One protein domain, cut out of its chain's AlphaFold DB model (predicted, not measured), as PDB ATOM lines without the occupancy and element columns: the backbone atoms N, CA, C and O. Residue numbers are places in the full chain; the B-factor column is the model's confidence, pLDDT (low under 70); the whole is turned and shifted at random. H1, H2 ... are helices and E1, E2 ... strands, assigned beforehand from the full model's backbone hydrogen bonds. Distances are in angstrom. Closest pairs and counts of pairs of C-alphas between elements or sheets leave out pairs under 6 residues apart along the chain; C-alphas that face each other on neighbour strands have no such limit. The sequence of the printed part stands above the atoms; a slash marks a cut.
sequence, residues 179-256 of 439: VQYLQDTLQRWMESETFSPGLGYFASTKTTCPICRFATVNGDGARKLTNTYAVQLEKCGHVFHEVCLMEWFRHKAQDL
ATOM      1  N   VAL A 179       5.515  15.134 -15.973       59.00
ATOM      2  CA  VAL A 179       6.086  16.400 -16.459       59.00
ATOM      3  C   VAL A 179       5.654  16.687 -17.897       59.00
ATOM      4  O   VAL A 179       5.271  17.815 -18.195       59.00
ATOM      5  N   GLN A 180       5.655  15.672 -18.768       71.50
ATOM      6  CA  GLN A 180       5.207  15.810 -20.159       71.50
ATOM      7  C   GLN A 180       3.710  16.123 -20.220       71.50
ATOM      8  O   GLN A 180       3.290  17.015 -20.946       71.50
ATOM      9  N   TYR A 181       2.903  15.462 -19.387       71.75
ATOM     10  CA  TYR A 181       1.473  15.759 -19.285       71.75
ATOM     11  C   TYR A 181       1.209  17.209 -18.849       71.75
ATOM     12  O   TYR A 181       0.322  17.876 -19.389       71.75
ATOM     13  N   LEU A 182       1.988  17.717 -17.889       66.62
ATOM     14  CA  LEU A 182       1.889  19.095 -17.408       66.62
ATOM     15  C   LEU A 182       2.334  20.092 -18.488       66.62
ATOM     16  O   LEU A 182       1.671  21.108 -18.675       66.62
ATOM     17  N   GLN A 183       3.381  19.770 -19.253       71.88
ATOM     18  CA  GLN A 183       3.815  20.551 -20.416       71.88
ATOM     19  C   GLN A 183       2.744  20.603 -21.507       71.88
ATOM     20  O   GLN A 183       2.378  21.696 -21.929       71.88
ATOM     21  N   ASP A 184       2.181  19.463 -21.903       80.25
ATOM     22  CA  ASP A 184       1.127  19.397 -22.918       80.25
ATOM     23  C   ASP A 184      -0.134  20.148 -22.463       80.25
ATOM     24  O   ASP A 184      -0.797  20.826 -23.251       80.25
ATOM     25  N   THR A 185      -0.467  20.052 -21.173       77.25
ATOM     26  CA  THR A 185      -1.608  20.757 -20.579       77.25
ATOM     27  C   THR A 185      -1.370  22.264 -20.536       77.25
ATOM     28  O   THR A 185      -2.270  23.025 -20.893       77.25
ATOM     29  N   LEU A 186      -0.168  22.703 -20.141       78.19
ATOM     30  CA  LEU A 186       0.230  24.110 -20.160       78.19
ATOM     31  C   LEU A 186       0.238  24.658 -21.583       78.19
ATOM     32  O   LEU A 186      -0.266  25.753 -21.803       78.19
ATOM     33  N   GLN A 187       0.739  23.895 -22.551       82.44
ATOM     34  CA  GLN A 187       0.808  24.318 -23.942       82.44
ATOM     35  C   GLN A 187      -0.585  24.487 -24.556       82.44
ATOM     36  O   GLN A 187      -0.902  25.571 -25.040       82.44
ATOM     37  N   ARG A 188      -1.471  23.491 -24.423       82.75
ATOM     38  CA  ARG A 188      -2.876  23.624 -24.859       82.75
ATOM     39  C   ARG A 188      -3.607  24.754 -24.143       82.75
ATOM     40  O   ARG A 188      -4.512  25.368 -24.699       82.75
ATOM     41  N   TRP A 189      -3.265  25.000 -22.880       77.75
ATOM     42  CA  TRP A 189      -3.837  26.112 -22.135       77.75
ATOM     43  C   TRP A 189      -3.363  27.453 -22.701       77.75
ATOM     44  O   TRP A 189      -4.203  28.320 -22.941       77.75
ATOM     45  N   MET A 190      -2.062  27.605 -22.978       76.12
ATOM     46  CA  MET A 190      -1.532  28.817 -23.601       76.12
ATOM     47  C   MET A 190      -2.222  29.080 -24.936       76.12
ATOM     48  O   MET A 190      -2.669  30.195 -25.171       76.12
ATOM     49  N   GLU A 191      -2.413  28.054 -25.761       80.31
ATOM     50  CA  GLU A 191      -3.155  28.170 -27.023       80.31
ATOM     51  C   GLU A 191      -4.601  28.674 -26.837       80.31
ATOM     52  O   GLU A 191      -5.160  29.267 -27.756       80.31
ATOM     53  N   SER A 192      -5.213  28.458 -25.665       76.44
ATOM     54  CA  SER A 192      -6.601  28.852 -25.376       76.44
ATOM     55  C   SER A 192      -6.775  30.196 -24.662       76.44
ATOM     56  O   SER A 192      -7.852  30.772 -24.750       76.44
ATOM     57  N   GLU A 193      -5.762  30.663 -23.928       68.56
ATOM     58  CA  GLU A 193      -5.867  31.798 -22.981       68.56
ATOM     59  C   GLU A 193      -4.801  32.869 -23.222       68.56
ATOM     60  O   GLU A 193      -4.537  33.746 -22.387       68.56
ATOM     61  N   THR A 194      -4.145  32.781 -24.374       74.88
ATOM     62  CA  THR A 194      -3.194  33.781 -24.809       74.88
ATOM     63  C   THR A 194      -3.529  34.252 -26.204       74.88
ATOM     64  O   THR A 194      -3.871  33.479 -27.097       74.88
ATOM     65  N   PHE A 195      -3.407  35.559 -26.391       80.75
ATOM     66  CA  PHE A 195      -3.443  36.146 -27.711       80.75
ATOM     67  C   PHE A 195      -2.016  36.146 -28.248       80.75
ATOM     68  O   PHE A 195      -1.120  36.682 -27.594       80.75
ATOM     69  N   SER A 196      -1.781  35.551 -29.419       77.94
ATOM     70  CA  SER A 196      -0.488  35.678 -30.091       77.94
ATOM     71  C   SER A 196      -0.478  36.985 -30.885       77.94
ATOM     72  O   SER A 196      -1.161  37.073 -31.907       77.94
ATOM     73  N   PRO A 197       0.307  38.004 -30.488       72.81
ATOM     74  CA  PRO A 197       0.431  39.244 -31.250       72.81
ATOM     75  C   PRO A 197       1.200  39.049 -32.571       72.81
ATOM     76  O   PRO A 197       1.415  40.011 -33.305       72.81
ATOM     77  N   GLY A 198       1.630  37.816 -32.868       76.19
ATOM     78  CA  GLY A 198       2.378  37.446 -34.059       76.19
ATOM     79  C   GLY A 198       3.893  37.419 -33.855       76.19
ATOM     80  O   GLY A 198       4.442  37.813 -32.820       76.19
ATOM     81  N   LEU A 199       4.585  36.921 -34.881       78.88
ATOM     82  CA  LEU A 199       6.044  36.945 -34.964       78.88
ATOM     83  C   LEU A 199       6.535  38.395 -35.059       78.88
ATOM     84  O   LEU A 199       6.024  39.184 -35.851       78.88
ATOM     85  N   GLY A 200       7.548  38.743 -34.263       81.94
ATOM     86  CA  GLY A 200       8.208  40.049 -34.344       81.94
ATOM     87  C   GLY A 200       7.554  41.185 -33.550       81.94
ATOM     88  O   GLY A 200       8.002  42.319 -33.686       81.94
ATOM     89  N   TYR A 201       6.567  40.916 -32.687       88.44
ATOM     90  CA  TYR A 201       5.946  41.933 -31.818       88.44
ATOM     91  C   TYR A 201       6.967  42.789 -31.050       88.44
ATOM     92  O   TYR A 201       6.870  44.014 -31.013       88.44
ATOM     93  N   PHE A 202       7.973  42.159 -30.443       88.44
ATOM     94  CA  PHE A 202       8.983  42.881 -29.667       88.44
ATOM     95  C   PHE A 202       9.905  43.734 -30.554       88.44
ATOM     96  O   PHE A 202      10.293  44.835 -30.167       88.44
ATOM     97  N   ALA A 203      10.175  43.285 -31.785       86.81
ATOM     98  CA  ALA A 203      10.932  44.060 -32.764       86.81
ATOM     99  C   ALA A 203      10.137  45.278 -33.269       86.81
ATOM    100  O   ALA A 203      10.700  46.363 -33.396       86.81
ATOM    101  N   SER A 204       8.832  45.126 -33.523       88.12
ATOM    102  CA  SER A 204       7.989  46.208 -34.047       88.12
ATOM    103  C   SER A 204       7.623  47.255 -32.992       88.12
ATOM    104  O   SER A 204       7.552  48.441 -33.300       88.12
ATOM    105  N   THR A 205       7.424  46.840 -31.741       90.56
ATOM    106  CA  THR A 205       6.988  47.734 -30.654       90.56
ATOM    107  C   THR A 205       8.137  48.321 -29.836       90.56
ATOM    108  O   THR A 205       7.889  49.146 -28.959       90.56
ATOM    109  N   LYS A 206       9.388  47.898 -30.084       89.56
ATOM    110  CA  LYS A 206      10.565  48.191 -29.238       89.56
ATOM    111  C   LYS A 206      10.376  47.802 -27.763       89.56
ATOM    112  O   LYS A 206      11.117  48.269 -26.899       89.56
ATOM    113  N   THR A 207       9.390  46.965 -27.456       91.44
ATOM    114  CA  THR A 207       9.207  46.435 -26.106       91.44
ATOM    115  C   THR A 207      10.168  45.274 -25.871       91.44
ATOM    116  O   THR A 207      10.591  44.590 -26.801       91.44
ATOM    117  N   THR A 208      10.535  45.047 -24.615       94.50
ATOM    118  CA  THR A 208      11.396  43.929 -24.202       94.50
ATOM    119  C   THR A 208      10.587  42.919 -23.402       94.50
ATOM    120  O   THR A 208       9.766  43.315 -22.572       94.50
ATOM    121  N   CYS A 209      10.855  41.623 -23.575       95.31
ATOM    122  CA  CYS A 209      10.242  40.597 -22.732       95.31
ATOM    123  C   CYS A 209      10.659  40.803 -21.259       95.31
ATOM    124  O   CYS A 209      11.856  40.840 -20.978       95.31
ATOM    125  N   PRO A 210       9.727  40.876 -20.293       95.62
ATOM    126  CA  PRO A 210      10.056  41.155 -18.886       95.62
ATOM    127  C   PRO A 210      10.888  40.065 -18.199       95.62
ATOM    128  O   PRO A 210      11.571  40.340 -17.215       95.62
ATOM    129  N   ILE A 211      10.819  38.828 -18.704       94.88
ATOM    130  CA  ILE A 211      11.519  37.672 -18.130       94.88
ATOM    131  C   ILE A 211      12.982  37.666 -18.577       94.88
ATOM    132  O   ILE A 211      13.878  37.658 -17.739       94.88
ATOM    133  N   CYS A 212      13.241  37.697 -19.889       94.50
ATOM    134  CA  CYS A 212      14.611  37.647 -20.404       94.50
ATOM    135  C   CYS A 212      15.256  39.029 -20.579       94.50
ATOM    136  O   CYS A 212      16.468  39.101 -20.718       94.50
ATOM    137  N   ARG A 213      14.478  40.118 -20.545       93.56
ATOM    138  CA  ARG A 213      14.905  41.516 -20.760       93.56
ATOM    139  C   ARG A 213      15.476  41.822 -22.148       93.56
ATOM    140  O   ARG A 213      16.068  42.876 -22.345       93.56
ATOM    141  N   PHE A 214      15.246  40.948 -23.126       86.50
ATOM    142  CA  PHE A 214      15.653  41.160 -24.515       86.50
ATOM    143  C   PHE A 214      14.436  41.477 -25.399       86.50
ATOM    144  O   PHE A 214      13.359  40.904 -25.205       86.50
ATOM    145  N   ALA A 215      14.603  42.403 -26.350       74.56
ATOM    146  CA  ALA A 215      13.604  42.736 -27.379       74.56
ATOM    147  C   ALA A 215      13.645  41.755 -28.558       74.56
ATOM    148  O   ALA A 215      12.646  41.484 -29.209       74.56
ATOM    149  N   THR A 216      14.808  41.189 -28.837       69.50
ATOM    150  CA  THR A 216      14.979  40.125 -29.818       69.50
ATOM    151  C   THR A 216      15.945  39.125 -29.216       69.50
ATOM    152  O   THR A 216      16.923  39.500 -28.572       69.50
ATOM    153  N   VAL A 217      15.708  37.831 -29.418       61.66
ATOM    154  CA  VAL A 217      16.657  36.788 -28.980       61.66
ATOM    155  C   VAL A 217      17.830  36.653 -29.969       61.66
ATOM    156  O   VAL A 217      18.458  35.608 -30.096       61.66
ATOM    157  N   ASN A 218      18.135  37.737 -30.686       58.53
ATOM    158  CA  ASN A 218      19.185  37.819 -31.689       58.53
ATOM    159  C   ASN A 218      20.255  38.787 -31.183       58.53
ATOM    160  O   ASN A 218      20.225  39.971 -31.498       58.53
ATOM    161  N   GLY A 219      21.165  38.265 -30.366       47.12
ATOM    162  CA  GLY A 219      22.353  38.970 -29.892       47.12
ATOM    163  C   GLY A 219      23.510  37.987 -29.750       47.12
ATOM    164  O   GLY A 219      23.721  37.407 -28.692       47.12
ATOM    165  N   ASP A 220      24.179  37.742 -30.873       49.12
ATOM    166  CA  ASP A 220      25.616  37.470 -31.034       49.12
ATOM    167  C   ASP A 220      26.277  36.237 -30.381       49.12
ATOM    168  O   ASP A 220      27.480  36.046 -30.538       49.12
ATOM    169  N   GLY A 221      25.532  35.317 -29.756       53.88
ATOM    170  CA  GLY A 221      26.130  34.118 -29.144       53.88
ATOM    171  C   GLY A 221      25.260  32.857 -29.149       53.88
ATOM    172  O   GLY A 221      24.569  32.558 -28.183       53.88
ATOM    173  N   ALA A 222      25.338  32.080 -30.232       45.03
ATOM    174  CA  ALA A 222      25.126  30.622 -30.317       45.03
ATOM    175  C   ALA A 222      23.801  29.948 -29.881       45.03
ATOM    176  O   ALA A 222      23.664  28.743 -30.092       45.03
ATOM    177  N   ARG A 223      22.768  30.646 -29.402       52.75
ATOM    178  CA  ARG A 223      21.401  30.086 -29.405       52.75
ATOM    179  C   ARG A 223      20.422  31.065 -30.029       52.75
ATOM    180  O   ARG A 223      19.680  31.751 -29.337       52.75
ATOM    181  N   LYS A 224      20.399  31.077 -31.368       55.47
ATOM    182  CA  LYS A 224      19.245  31.555 -32.136       55.47
ATOM    183  C   LYS A 224      18.030  30.736 -31.696       55.47
ATOM    184  O   LYS A 224      17.786  29.652 -32.218       55.47
ATOM    185  N   LEU A 225      17.277  31.236 -30.724       55.94
ATOM    186  CA  LEU A 225      15.916  30.779 -30.483       55.94
ATOM    187  C   LEU A 225      15.080  31.348 -31.633       55.94
ATOM    188  O   LEU A 225      14.499  32.425 -31.537       55.94
ATOM    189  N   THR A 226      15.097  30.638 -32.762       55.03
ATOM    190  CA  THR A 226      14.463  31.003 -34.041       55.03
ATOM    191  C   THR A 226      12.937  31.049 -33.987       55.03
ATOM    192  O   THR A 226      12.303  31.324 -34.999       55.03
ATOM    193  N   ASN A 227      12.336  30.811 -32.823       58.03
ATOM    194  CA  ASN A 227      10.896  30.758 -32.652       58.03
ATOM    195  C   ASN A 227      10.507  31.426 -31.332       58.03
ATOM    196  O   ASN A 227      10.213  30.774 -30.336       58.03
ATOM    197  N   THR A 228      10.579  32.755 -31.294       71.25
ATOM    198  CA  THR A 228      10.055  33.518 -30.158       71.25
ATOM    199  C   THR A 228       8.771  34.213 -30.559       71.25
ATOM    200  O   THR A 228       8.716  35.428 -30.742       71.25
ATOM    201  N   TYR A 229       7.715  33.412 -30.709       90.12
ATOM    202  CA  TYR A 229       6.361  33.946 -30.727       90.12
ATOM    203  C   TYR A 229       6.158  34.797 -29.476       90.12
ATOM    204  O   TYR A 229       6.535  34.415 -28.362       90.12
ATOM    205  N   ALA A 230       5.609  35.989 -29.675       93.31
ATOM    206  CA  ALA A 230       5.116  36.774 -28.566       93.31
ATOM    207  C   ALA A 230       3.766  36.205 -28.129       93.31
ATOM    208  O   ALA A 230       2.970  35.736 -28.945       93.31
ATOM    209  N   VAL A 231       3.527  36.257 -26.828       94.00
ATOM    210  CA  VAL A 231       2.341  35.725 -26.174       94.00
ATOM    211  C   VAL A 231       1.851  36.779 -25.200       94.00
ATOM    212  O   VAL A 231       2.587  37.184 -24.297       94.00
ATOM    213  N   GLN A 232       0.626  37.253 -25.402       95.81
ATOM    214  CA  GLN A 232      -0.035  38.210 -24.528       95.81
ATOM    215  C   GLN A 232      -1.031  37.482 -23.628       95.81
ATOM    216  O   GLN A 232      -1.919  36.779 -24.107       95.81
ATOM    217  N   LEU A 233      -0.895  37.666 -22.315       95.19
ATOM    218  CA  LEU A 233      -1.840  37.119 -21.342       95.19
ATOM    219  C   LEU A 233      -3.154  37.905 -21.393       95.19
ATOM    220  O   LEU A 233      -3.145  39.105 -21.124       95.19
ATOM    221  N   GLU A 234      -4.284  37.245 -21.655       93.06
ATOM    222  CA  GLU A 234      -5.581  37.925 -21.824       93.06
ATOM    223  C   GLU A 234      -6.004  38.748 -20.598       93.06
ATOM    224  O   GLU A 234      -6.501  39.865 -20.725       93.06
ATOM    225  N   LYS A 235      -5.764  38.229 -19.389       92.56
ATOM    226  CA  LYS A 235      -6.236  38.855 -18.143       92.56
ATOM    227  C   LYS A 235      -5.539  40.165 -17.791       92.56
ATOM    228  O   LYS A 235      -6.142  41.013 -17.141       92.56
ATOM    229  N   CYS A 236      -4.261  40.308 -18.135       96.31
ATOM    230  CA  CYS A 236      -3.457  41.463 -17.726       96.31
ATOM    231  C   CYS A 236      -2.802  42.212 -18.889       96.31
ATOM    232  O   CYS A 236      -2.211  43.262 -18.662       96.31
ATOM    233  N   GLY A 237      -2.881  41.693 -20.115       95.69
ATOM    234  CA  GLY A 237      -2.323  42.323 -21.309       95.69
ATOM    235  C   GLY A 237      -0.793  42.325 -21.385       95.69
ATOM    236  O   GLY A 237      -0.242  42.868 -22.341       95.69
ATOM    237  N   HIS A 238      -0.081  41.728 -20.425       96.69
ATOM    238  CA  HIS A 238       1.380  41.656 -20.467       96.69
ATOM    239  C   HIS A 238       1.857  40.662 -21.525       96.69
ATOM    240  O   HIS A 238       1.301  39.569 -21.654       96.69
ATOM    241  N   VAL A 239       2.910  41.047 -22.250       96.12
ATOM    242  CA  VAL A 239       3.457  40.285 -23.378       96.12
ATOM    243  C   VAL A 239       4.813  39.685 -23.019       96.12
ATOM    244  O   VAL A 239       5.683  40.361 -22.466       96.12
ATOM    245  N   PHE A 240       4.998  38.412 -23.356       95.56
ATOM    246  CA  PHE A 240       6.206  37.630 -23.094       95.56
ATOM    247  C   PHE A 240       6.623  36.864 -24.351       95.56
ATOM    248  O   PHE A 240       5.810  36.648 -25.246       95.56
ATOM    249  N   HIS A 241       7.881  36.430 -24.431       94.62
ATOM    250  CA  HIS A 241       8.221  35.350 -25.360       94.62
ATOM    251  C   HIS A 241       7.568  34.060 -24.861       94.62
ATOM    252  O   HIS A 241       7.678  33.759 -23.671       94.62
ATOM    253  N   GLU A 242       6.960  33.290 -25.762       93.19
ATOM    254  CA  GLU A 242       6.320  32.002 -25.465       93.19
ATOM    255  C   GLU A 242       7.219  31.104 -24.608       93.19
ATOM    256  O   GLU A 242       6.855  30.719 -23.502       93.19
ATOM    257  N   VAL A 243       8.456  30.886 -25.063       92.38
ATOM    258  CA  VAL A 243       9.445  30.040 -24.379       92.38
ATOM    259  C   VAL A 243       9.767  30.554 -22.972       92.38
ATOM    260  O   VAL A 243       9.880  29.771 -22.032       92.38
ATOM    261  N   CYS A 244       9.894  31.874 -22.797       94.69
ATOM    262  CA  CYS A 244      10.176  32.454 -21.483       94.69
ATOM    263  C   CYS A 244       8.999  32.271 -20.521       94.69
ATOM    264  O   CYS A 244       9.207  31.991 -19.342       94.69
ATOM    265  N   LEU A 245       7.772  32.443 -21.018       94.31
ATOM    266  CA  LEU A 245       6.562  32.278 -20.223       94.31
ATOM    267  C   LEU A 245       6.335  30.807 -19.846       94.31
ATOM    268  O   LEU A 245       6.017  30.522 -18.693       94.31
ATOM    269  N   MET A 246       6.570  29.879 -20.778       92.38
ATOM    270  CA  MET A 246       6.513  28.439 -20.513       92.38
ATOM    271  C   MET A 246       7.499  28.019 -19.429       92.38
ATOM    272  O   MET A 246       7.117  27.304 -18.506       92.38
ATOM    273  N   GLU A 247       8.751  28.473 -19.508       92.94
ATOM    274  CA  GLU A 247       9.762  28.111 -18.512       92.94
ATOM    275  C   GLU A 247       9.416  28.679 -17.130       92.94
ATOM    276  O   GLU A 247       9.564  27.997 -16.116       92.94
ATOM    277  N   TRP A 248       8.857  29.893 -17.083       94.19
ATOM    278  CA  TRP A 248       8.325  30.465 -15.847       94.19
ATOM    279  C   TRP A 248       7.208  29.605 -15.244       94.19
ATOM    280  O   TRP A 248       7.237  29.300 -14.050       94.19
ATOM    281  N   PHE A 249       6.239  29.173 -16.056       93.44
ATOM    282  CA  PHE A 249       5.167  28.288 -15.594       93.44
ATOM    283  C   PHE A 249       5.683  26.916 -15.181       93.44
ATOM    284  O   PHE A 249       5.205  26.374 -14.190       93.44
ATOM    285  N   ARG A 250       6.694  26.381 -15.871       89.31
ATOM    286  CA  ARG A 250       7.337  25.114 -15.515       89.31
ATOM    287  C   ARG A 250       7.983  25.183 -14.136       89.31
ATOM    288  O   ARG A 250       7.782  24.278 -13.334       89.31
ATOM    289  N   HIS A 251       8.702  26.265 -13.843       90.81
ATOM    290  CA  HIS A 251       9.269  26.486 -12.514       90.81
ATOM    291  C   HIS A 251       8.191  26.664 -11.448       90.81
ATOM    292  O   HIS A 251       8.321  26.114 -10.363       90.81
ATOM    293  N   LYS A 252       7.103  27.378 -11.754       90.12
ATOM    294  CA  LYS A 252       6.006  27.559 -10.796       90.12
ATOM    295  C   LYS A 252       5.199  26.292 -10.545       90.12
ATOM    296  O   LYS A 252       4.782  26.080  -9.421       90.12
ATOM    297  N   ALA A 253       5.037  25.431 -11.541       85.88
ATOM    298  CA  ALA A 253       4.346  24.156 -11.382       85.88
ATOM    299  C   ALA A 253       5.113  23.151 -10.502       85.88
ATOM    300  O   ALA A 253       4.510  22.208  -9.997       85.88
ATOM    301  N   GLN A 254       6.428  23.328 -10.323       86.12
ATOM    302  CA  GLN A 254       7.208  22.533  -9.363       86.12
ATOM    303  C   GLN A 254       6.849  22.887  -7.914       86.12
ATOM    304  O   GLN A 254       6.932  22.029  -7.037       86.12
ATOM    305  N   ASP A 255       6.390  24.117  -7.678       87.50
ATOM    306  CA  ASP A 255       5.803  24.535  -6.413       87.50
ATOM    307  C   ASP A 255       4.338  24.039  -6.392       87.50
ATOM    308  O   ASP A 255       3.433  24.767  -6.794       87.50
ATOM    309  N   LEU A 256       4.091  22.792  -5.960       71.75
ATOM    310  CA  LEU A 256       2.775  22.109  -6.014       71.75
ATOM    311  C   LEU A 256       1.574  22.885  -5.418       71.75
ATOM    312  O   LEU A 256       0.432  22.494  -5.647       71.75
TER     313      LEU A 256
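Overview. This is residues 179 to 256 of the 439 residues of the protein "RING-type domain-containing protein" of Amniculicola lignicola CBS 123094 (UniProt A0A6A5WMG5). A small twisted sheet of three strands joins two longer helices, H1 and H3, which run from its edge strands E1 and E3 toward one end and cross there, while the short H2 and a long loop, residues 206 to 229, lie toward the other end. The printed part has 78 residues, with named elements in the order H1 E1 H2 E2 E3 H3. The sheet's order is E1 - E2 - E3, antiparallel throughout, and the class is mixed, helices and strands. The whole is compact, radius of gyration of the C-alphas 12.9 A, spanning 35 by 29 by 18 A.

Arrangement. H1, residues 179 to 193, only grazes the sheet with residues 190 to 193. E1, residues 194 to 198, is antiparallel to E2, residues 230 to 233, with N 195 and O 232 at 3.0 A, within hydrogen-bond range. H2, residues 201 to 205, only grazes the sheet with residues 201 to 202. E2 and E3, residues 239 to 241, form a hairpin, with N 231 and O 240 at 2.8 A. H3, residues 242 to 254, stands up from the sheet, only just, at 42 degrees. H1 and H3 touch at a steep tilt of 52 degrees, opposite ways; their closest C-alphas, Gln 183 and Arg 250, are 7.6 A apart. H2 is apart from both. In H1, H2 and H3 every O i to N i+4 pair is within hydrogen-bond range.

Along the chain. H1 begins at C-alpha 179, (6.086, 16.400, -16.459), and is 20.6 A long. E1 measures 11.4 A and E2 10.0 A. H3, 18.7 A, ends at C-alpha 254, (7.208, 22.533, -9.363).

Size, cuts and confidence. The farthest C-alphas, Ser 204 and Leu 256, are 37.3 A apart. The printed part has no cut. The link from H2 to E2 is long, 24 residues. Confidence is under 70 at residues 179, 182, 193 and 216 to 227.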